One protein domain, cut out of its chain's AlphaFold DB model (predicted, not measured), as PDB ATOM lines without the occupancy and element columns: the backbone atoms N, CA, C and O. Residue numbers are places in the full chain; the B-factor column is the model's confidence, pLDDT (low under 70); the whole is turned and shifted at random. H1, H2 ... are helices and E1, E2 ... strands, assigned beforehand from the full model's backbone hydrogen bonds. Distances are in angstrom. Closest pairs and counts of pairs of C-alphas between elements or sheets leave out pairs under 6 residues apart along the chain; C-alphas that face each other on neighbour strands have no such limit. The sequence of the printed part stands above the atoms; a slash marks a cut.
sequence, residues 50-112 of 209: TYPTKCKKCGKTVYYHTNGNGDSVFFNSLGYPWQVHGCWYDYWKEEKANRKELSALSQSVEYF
ATOM      1  N   THR A  50     115.972 109.431 123.439       95.75
ATOM      2  CA  THR A  50     114.740 110.221 123.452       95.75
ATOM      3  C   THR A  50     113.878 109.772 124.619       95.75
ATOM      4  O   THR A  50     113.629 108.578 124.759       95.75
ATOM      5  N   TYR A  51     113.424 110.701 125.459       96.00
ATOM      6  CA  TYR A  51     112.566 110.377 126.600       96.00
ATOM      7  C   TYR A  51     111.629 111.540 126.966       96.00
ATOM      8  O   TYR A  51     111.959 112.705 126.714       96.00
ATOM      9  N   PRO A  52     110.449 111.253 127.546       97.19
ATOM     10  CA  PRO A  52     109.535 112.287 128.019       97.19
ATOM     11  C   PRO A  52     110.102 113.004 129.253       97.19
ATOM     12  O   PRO A  52     110.685 112.386 130.142       97.19
ATOM     13  N   THR A  53     109.918 114.318 129.320       97.19
ATOM     14  CA  THR A  53     110.335 115.179 130.435       97.19
ATOM     15  C   THR A  53     109.414 116.399 130.553       97.19
ATOM     16  O   THR A  53     108.465 116.548 129.784       97.19
ATOM     17  N   LYS A  54     109.666 117.286 131.518       97.44
ATOM     18  CA  LYS A  54     108.948 118.561 131.665       97.44
ATOM     19  C   LYS A  54     109.819 119.723 131.197       97.44
ATOM     20  O   LYS A  54     110.990 119.822 131.567       97.44
ATOM     21  N   CYS A  55     109.241 120.631 130.414       94.88
ATOM     22  CA  CYS A  55     109.910 121.871 130.041       94.88
ATOM     23  C   CYS A  55     110.156 122.720 131.294       94.88
ATOM     24  O   CYS A  55     109.214 123.083 131.993       94.88
ATOM     25  N   LYS A  56     111.410 123.104 131.549       91.81
ATOM     26  CA  LYS A  56     111.774 123.928 132.715       91.81
ATOM     27  C   LYS A  56     111.200 125.351 132.676       91.81
ATOM     28  O   LYS A  56     111.151 125.996 133.712       91.81
ATOM     29  N   LYS A  57     110.777 125.837 131.501       92.44
ATOM     30  CA  LYS A  57     110.209 127.184 131.326       92.44
ATOM     31  C   LYS A  57     108.697 127.215 131.513       92.44
ATOM     32  O   LYS A  57     108.198 127.994 132.310       92.44
ATOM     33  N   CYS A  58     107.967 126.374 130.779       95.56
ATOM     34  CA  CYS A  58     106.500 126.398 130.784       95.56
ATOM     35  C   CYS A  58     105.850 125.247 131.572       95.56
ATOM     36  O   CYS A  58     104.629 125.200 131.676       95.56
ATOM     37  N   GLY A  59     106.629 124.280 132.068       95.56
ATOM     38  CA  GLY A  59     106.139 123.132 132.840       95.56
ATOM     39  C   GLY A  59     105.441 122.029 132.033       95.56
ATOM     40  O   GLY A  59     105.181 120.960 132.583       95.56
ATOM     41  N   LYS A  60     105.157 122.249 130.740       96.69
ATOM     42  CA  LYS A  60     104.477 121.270 129.873       96.69
ATOM     43  C   LYS A  60     105.325 120.014 129.661       96.69
ATOM     44  O   LYS A  60     106.555 120.089 129.615       96.69
ATOM     45  N   THR A  61     104.660 118.875 129.487       97.25
ATOM     46  CA  THR A  61     105.306 117.625 129.069       97.25
ATOM     47  C   THR A  61     105.842 117.778 127.648       97.25
ATOM     48  O   THR A  61     105.120 118.214 126.754       97.25
ATOM     49  N   VAL A  62     107.114 117.441 127.457       97.38
ATOM     50  CA  VAL A  62     107.849 117.509 126.190       97.38
ATOM     51  C   VAL A  62     108.703 116.257 126.034       97.38
ATOM     52  O   VAL A  62     108.965 115.550 127.005       97.38
ATOM     53  N   TYR A  63     109.194 115.995 124.831       97.06
ATOM     54  CA  TYR A  63     110.152 114.921 124.582       97.06
ATOM     55  C   TYR A  63     111.540 115.510 124.378       97.06
ATOM     56  O   TYR A  63     111.746 116.308 123.467       97.06
ATOM     57  N   TYR A  64     112.492 115.127 125.226       95.56
ATOM     58  CA  TYR A  64     113.890 115.503 125.057       95.56
ATOM     59  C   TYR A  64     114.603 114.462 124.219       95.56
ATOM     60  O   TYR A  64     114.594 113.280 124.563       95.56
ATOM     61  N   HIS A  65     115.246 114.918 123.156       94.75
ATOM     62  CA  HIS A  65     116.150 114.122 122.348       94.75
ATOM     63  C   HIS A  65     117.574 114.653 122.503       94.75
ATOM     64  O   HIS A  65     117.779 115.865 122.498       94.75
ATOM     65  N   THR A  66     118.557 113.764 122.608       93.38
ATOM     66  CA  THR A  66     119.982 114.097 122.505       93.38
ATOM     67  C   THR A  66     120.700 113.077 121.636       93.38
ATOM     68  O   THR A  66     120.360 111.896 121.675       93.38
ATOM     69  N   ASN A  67     121.713 113.520 120.889       90.56
ATOM     70  CA  ASN A  67     122.588 112.635 120.116       90.56
ATOM     71  C   ASN A  67     123.755 112.065 120.944       90.56
ATOM     72  O   ASN A  67     124.538 111.276 120.422       90.56
ATOM     73  N   GLY A  68     123.892 112.486 122.208       88.38
ATOM     74  CA  GLY A  68     124.991 112.092 123.088       88.38
ATOM     75  C   GLY A  68     126.329 112.800 122.831       88.38
ATOM     76  O   GLY A  68     127.261 112.649 123.612       88.38
ATOM     77  N   ASN A  69     126.412 113.650 121.808       84.38
ATOM     78  CA  ASN A  69     127.589 114.469 121.502       84.38
ATOM     79  C   ASN A  69     127.414 115.939 121.928       84.38
ATOM     80  O   ASN A  69     128.222 116.790 121.567       84.38
ATOM     81  N   GLY A  70     126.366 116.241 122.699       82.44
ATOM     82  CA  GLY A  70     126.057 117.583 123.200       82.44
ATOM     83  C   GLY A  70     124.889 118.269 122.490       82.44
ATOM     84  O   GLY A  70     124.324 119.211 123.049       82.44
ATOM     85  N   ASP A  71     124.456 117.764 121.331       86.44
ATOM     86  CA  ASP A  71     123.256 118.280 120.678       86.44
ATOM     87  C   ASP A  71     122.009 117.693 121.322       86.44
ATOM     88  O   ASP A  71     121.960 116.537 121.766       86.44
ATOM     89  N   SER A  72     120.981 118.525 121.383       92.25
ATOM     90  CA  SER A  72     119.692 118.148 121.929       92.25
ATOM     91  C   SER A  72     118.568 119.000 121.364       92.25
ATOM     92  O   SER A  72     118.825 119.992 120.684       92.25
ATOM     93  N   VAL A  73     117.326 118.582 121.608       94.56
ATOM     94  CA  VAL A  73     116.111 119.315 121.240       94.56
ATOM     95  C   VAL A  73     114.924 118.877 122.097       94.56
ATOM     96  O   VAL A  73     114.824 117.712 122.480       94.56
ATOM     97  N   PHE A  74     114.023 119.813 122.412       96.12
ATOM     98  CA  PHE A  74     112.701 119.504 122.960       96.12
ATOM     99  C   PHE A  74     111.662 119.467 121.838       96.12
ATOM    100  O   PHE A  74     111.559 120.416 121.061       96.12
ATOM    101  N   PHE A  75     110.837 118.424 121.813       96.50
ATOM    102  CA  PHE A  75     109.683 118.290 120.925       96.50
ATOM    103  C   PHE A  75     108.368 118.327 121.708       96.50
ATOM    104  O   PHE A  75     108.305 117.855 122.845       96.50
ATOM    105  N   ASN A  76     107.307 118.846 121.088       95.56
ATOM    106  CA  ASN A  76     105.949 118.772 121.642       95.56
ATOM    107  C   ASN A  76     105.390 117.342 121.581       95.56
ATOM    108  O   ASN A  76     104.754 116.880 122.522       95.56
ATOM    109  N   SER A  77     105.651 116.644 120.477       93.88
ATOM    110  CA  SER A  77     105.182 115.288 120.199       93.88
ATOM    111  C   SER A  77     106.237 114.521 119.409       93.88
ATOM    112  O   SER A  77     107.040 115.118 118.690       93.88
ATOM    113  N   LEU A  78     106.233 113.193 119.534       92.75
ATOM    114  CA  LEU A  78     107.018 112.319 118.666       92.75
ATOM    115  C   LEU A  78     106.178 111.926 117.450       92.75
ATOM    116  O   LEU A  78     105.006 111.589 117.599       92.75
ATOM    117  N   GLY A  79     106.781 111.957 116.265       87.25
ATOM    118  CA  GLY A  79     106.118 111.668 114.995       87.25
ATOM    119  C   GLY A  79     106.131 112.862 114.048       87.25
ATOM    120  O   GLY A  79     106.399 113.994 114.444       87.25
ATOM    121  N   TYR A  80     105.870 112.593 112.772       82.19
ATOM    122  CA  TYR A  80     105.783 113.637 111.759       82.19
ATOM    123  C   TYR A  80     104.494 114.466 111.945       82.19
ATOM    124  O   TYR A  80     103.424 113.870 112.072       82.19
ATOM    125  N   PRO A  81     104.556 115.811 111.907       86.31
ATOM    126  CA  PRO A  81     105.758 116.644 111.848       86.31
ATOM    127  C   PRO A  81     106.452 116.754 113.219       86.31
ATOM    128  O   PRO A  81     105.796 116.932 114.243       86.31
ATOM    129  N   TRP A  82     107.790 116.718 113.231       87.12
ATOM    130  CA  TRP A  82     108.609 116.842 114.447       87.12
ATOM    131  C   TRP A  82     108.586 118.274 114.995       87.12
ATOM    132  O   TRP A  82     109.510 119.062 114.791       87.12
ATOM    133  N   GLN A  83     107.495 118.637 115.665       93.12
ATOM    134  CA  GLN A  83     107.279 119.991 116.165       93.12
ATOM    135  C   GLN A  83     108.227 120.306 117.324       93.12
ATOM    136  O   GLN A  83     108.059 119.803 118.441       93.12
ATOM    137  N   VAL A  84     109.208 121.171 117.063       95.38
ATOM    138  CA  VAL A  84     110.102 121.709 118.092       95.38
ATOM    139  C   VAL A  84     109.282 122.508 119.102       95.38
ATOM    140  O   VAL A  84     108.425 123.320 118.749       95.38
ATOM    141  N   HIS A  85     109.542 122.269 120.380       95.62
ATOM    142  CA  HIS A  85     108.869 122.963 121.462       95.62
ATOM    143  C   HIS A  85     109.268 124.445 121.482       95.62
ATOM    144  O   HIS A  85     110.456 124.763 121.473       95.62
ATOM    145  N   GLY A  86     108.297 125.358 121.571       94.75
ATOM    146  CA  GLY A  86     108.541 126.804 121.445       94.75
ATOM    147  C   GLY A  86     109.595 127.355 122.415       94.75
ATOM    148  O   GLY A  86     110.428 128.163 122.022       94.75
ATOM    149  N   CYS A  87     109.648 126.845 123.653       95.00
ATOM    150  CA  CYS A  87     110.644 127.275 124.641       95.00
ATOM    151  C   CYS A  87     112.080 126.793 124.347       95.00
ATOM    152  O   CYS A  87     113.000 127.177 125.071       95.00
ATOM    153  N   TRP A  88     112.290 125.933 123.340       92.12
ATOM    154  CA  TRP A  88     113.609 125.388 123.004       92.12
ATOM    155  C   TRP A  88     114.594 126.477 122.573       92.12
ATOM    156  O   TRP A  88     115.738 126.492 123.028       92.12
ATOM    157  N   TYR A  89     114.139 127.417 121.744       89.62
ATOM    158  CA  TYR A  89     114.978 128.505 121.241       89.62
ATOM    159  C   TYR A  89     115.472 129.411 122.368       89.62
ATOM    160  O   TYR A  89     116.669 129.691 122.457       89.62
ATOM    161  N   ASP A  90     114.574 129.808 123.271       89.88
ATOM    162  CA  ASP A  90     114.941 130.665 124.395       89.88
ATOM    163  C   ASP A  90     115.861 129.936 125.379       89.88
ATOM    164  O   ASP A  90     116.789 130.537 125.910       89.88
ATOM    165  N   TYR A  91     115.614 128.642 125.626       88.44
ATOM    166  CA  TYR A  91     116.495 127.814 126.453       88.44
ATOM    167  C   TYR A  91     117.918 127.779 125.887       88.44
ATOM    168  O   TYR A  91     118.876 128.025 126.616       88.44
ATOM    169  N   TRP A  92     118.076 127.540 124.581       84.31
ATOM    170  CA  TRP A  92     119.404 127.514 123.965       84.31
ATOM    171  C   TRP A  92     120.076 128.888 123.983       84.31
ATOM    172  O   TRP A  92     121.283 128.987 124.199       84.31
ATOM    173  N   LYS A  93     119.317 129.969 123.784       88.12
ATOM    174  CA  LYS A  93     119.866 131.327 123.853       88.12
ATOM    175  C   LYS A  93     120.476 131.617 125.228       88.12
ATOM    176  O   LYS A  93     121.607 132.100 125.292       88.12
ATOM    177  N   GLU A  94     119.762 131.278 126.299       89.69
ATOM    178  CA  GLU A  94     120.245 131.407 127.681       89.69
ATOM    179  C   GLU A  94     121.432 130.486 127.956       89.69
ATOM    180  O   GLU A  94     122.466 130.933 128.441       89.69
ATOM    181  N   GLU A  95     121.339 129.218 127.568       87.69
ATOM    182  CA  GLU A  95     122.401 128.242 127.799       87.69
ATOM    183  C   GLU A  95     123.708 128.629 127.086       87.69
ATOM    184  O   GLU A  95     124.800 128.487 127.637       87.69
ATOM    185  N   LYS A  96     123.625 129.182 125.869       85.25
ATOM    186  CA  LYS A  96     124.793 129.710 125.149       85.25
ATOM    187  C   LYS A  96     125.411 130.912 125.866       85.25
ATOM    188  O   LYS A  96     126.638 131.023 125.894       85.25
ATOM    189  N   ALA A  97     124.587 131.798 126.428       87.75
ATOM    190  CA  ALA A  97     125.064 132.927 127.222       87.75
ATOM    191  C   ALA A  97     125.771 132.437 128.496       87.75
ATOM    192  O   ALA A  97     126.927 132.796 128.719       87.75
ATOM    193  N   ASN A  98     125.142 131.518 129.231       88.25
ATOM    194  CA  ASN A  98     125.699 130.912 130.440       88.25
ATOM    195  C   ASN A  98     127.018 130.184 130.157       88.25
ATOM    196  O   ASN A  98     127.991 130.364 130.885       88.25
ATOM    197  N   ARG A  99     127.105 129.401 129.072       86.62
ATOM    198  CA  ARG A  99     128.362 128.744 128.670       86.62
ATOM    199  C   ARG A  99     129.470 129.751 128.376       86.62
ATOM    200  O   ARG A  99     130.620 129.511 128.741       86.62
ATOM    201  N   LYS A 100     129.146 130.863 127.711       87.06
ATOM    202  CA  LYS A 100     130.119 131.923 127.416       87.06
ATOM    203  C   LYS A 100     130.621 132.577 128.704       87.06
ATOM    204  O   LYS A 100     131.824 132.777 128.845       87.06
ATOM    205  N   GLU A 101     129.717 132.881 129.628       90.06
ATOM    206  CA  GLU A 101     130.057 133.453 130.932       90.06
ATOM    207  C   GLU A 101     130.909 132.489 131.762       90.06
ATOM    208  O   GLU A 101     131.988 132.861 132.221       90.06
ATOM    209  N   LEU A 102     130.498 131.222 131.862       87.31
ATOM    210  CA  LEU A 102     131.252 130.191 132.567       87.31
ATOM    211  C   LEU A 102     132.647 130.009 131.963       87.31
ATOM    212  O   LEU A 102     133.623 129.939 132.700       87.31
ATOM    213  N   SER A 103     132.768 130.009 130.631       87.25
ATOM    214  CA  SER A 103     134.067 129.951 129.952       87.25
ATOM    215  C   SER A 103     134.951 131.157 130.280       87.25
ATOM    216  O   SER A 103     136.155 130.985 130.473       87.25
ATOM    217  N   ALA A 104     134.389 132.367 130.334       84.19
ATOM    218  CA  ALA A 104     135.135 133.574 130.685       84.19
ATOM    219  C   ALA A 104     135.589 133.553 132.156       84.19
ATOM    220  O   ALA A 104     136.726 133.923 132.470       84.19
ATOM    221  N   LEU A 105     134.733 133.057 133.054       85.38
ATOM    222  CA  LEU A 105     135.072 132.842 134.460       85.38
ATOM    223  C   LEU A 105     136.162 131.781 134.617       85.38
ATOM    224  O   LEU A 105     137.148 132.031 135.304       85.38
ATOM    225  N   SER A 106     136.045 130.634 133.942       84.44
ATOM    226  CA  SER A 106     137.072 129.587 133.967       84.44
ATOM    227  C   SER A 106     138.422 130.111 133.485       84.44
ATOM    228  O   SER A 106     139.431 129.872 134.142       84.44
ATOM    229  N   GLN A 107     138.442 130.894 132.403       82.38
ATOM    230  CA  GLN A 107     139.668 131.515 131.900       82.38
ATOM    231  C   GLN A 107     140.273 132.504 132.906       82.38
ATOM    232  O   GLN A 107     141.491 132.551 133.082       82.38
ATOM    233  N   SER A 108     139.431 133.275 133.599       79.81
ATOM    234  CA  SER A 108     139.877 134.209 134.639       79.81
ATOM    235  C   SER A 108     140.454 133.467 135.846       79.81
ATOM    236  O   SER A 108     141.520 133.825 136.340       79.81
ATOM    237  N   VAL A 109     139.798 132.394 136.293       84.44
ATOM    238  CA  VAL A 109     140.285 131.546 137.390       84.44
ATOM    239  C   VAL A 109     141.619 130.903 137.023       84.44
ATOM    240  O   VAL A 109     142.563 130.970 137.807       84.44
ATOM    241  N   GLU A 110     141.739 130.336 135.823       81.12
ATOM    242  CA  GLU A 110     142.996 129.749 135.344       81.12
ATOM    243  C   GLU A 110     144.119 130.795 135.285       81.12
ATOM    244  O   GLU A 110     145.252 130.526 135.692       81.12
ATOM    245  N   TYR A 111     143.797 132.023 134.865       77.50
ATOM    246  CA  TYR A 111     144.731 133.141 134.917       77.50
ATOM    247  C   TYR A 111     145.174 133.445 136.356       77.50
ATOM    248  O   TYR A 111     146.376 133.517 136.609       77.50
ATOM    249  N   PHE A 112     144.259 133.573 137.318       73.88
ATOM    250  CA  PHE A 112     144.622 133.860 138.713       73.88
ATOM    251  C   PHE A 112     145.409 132.731 139.388       73.88
ATOM    252  O   PHE A 112     146.257 133.000 140.240       73.88
TER     253      PHE A 112
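This is residues 50 to 112 of the 209 residues of an uncharacterized protein of Nostoc sp. UIC 10630 (UniProt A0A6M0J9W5). What shape do these coordinates draw? A small head, made of a three-stranded antiparallel sheet and the loops around it, bears one long helix, H1, whose residues 93 to 112 stick out free as an arm. The arm makes most of the length of the rod-like outline, which spans 50 by 24 by 16 A. What is it made of? The printed part has 63 residues with three named strands and then one named helix, E1 E2 E3 H1 along the chain, in the mixed class of helices and strands; the sheet's order is E1, E2, E3. The whole is loose, with a radius of gyration of the C-alphas of 15.0 A.

Where are the strands? E2, the longest strand, is residues 61 to 66 and measures 16.5 A from first to last C-alpha. E1 is residues 50 to 54, 13.1 A long, with C-alpha 50 at (114.740, 110.221, 123.452), and E3 is residues 72 to 75, 10.1 A long. Where is the helix? H1 is residues 87 to 112, 37.4 A from first to last C-alpha. It begins with C-alpha 87 at (110.644, 127.275, 124.641) and ends with C-alpha 112 at (144.622, 133.860, 138.713).

How do the strands pair? E1, E2 and E3 form a meander, each strand the antiparallel neighbour of the one before, with E2 as the inner strand and E1 and E3 as edge strands. E1 and E2 are a hairpin with 141 degrees between their directions, and N 53 and O 62 are within hydrogen-bond range at 2.8 A. E2 and E3 are a hairpin with 152 degrees between their directions, and N 75 and O 63 are within hydrogen-bond range at 2.8 A. How does the helix stand to the sheet? H1 is on the sheet but only grazes it, with its residues 87 to 92. Its closest C-alphas to E3 are those of Trp 88 and Phe 74, 6.0 A apart. What does the helix backbone show? Every O i to N i+4 pair inside H1 is within hydrogen-bond range.

How large is it? The two C-alphas farthest apart are those of Tyr 80 and Phe 112, at 51.4 A. Without residues 93 to 112, which stand free, the remaining 43 residues span 26 by 23 by 16 A. How are the parts linked? The printed part has no cut; the link from E3 to H1 is long, with 11 residues, while E2 to E3 is tight and E1 to E2 is short. Where is confidence low? No printed residue is under 70, and the mean pLDDT of the printed part is 90.1.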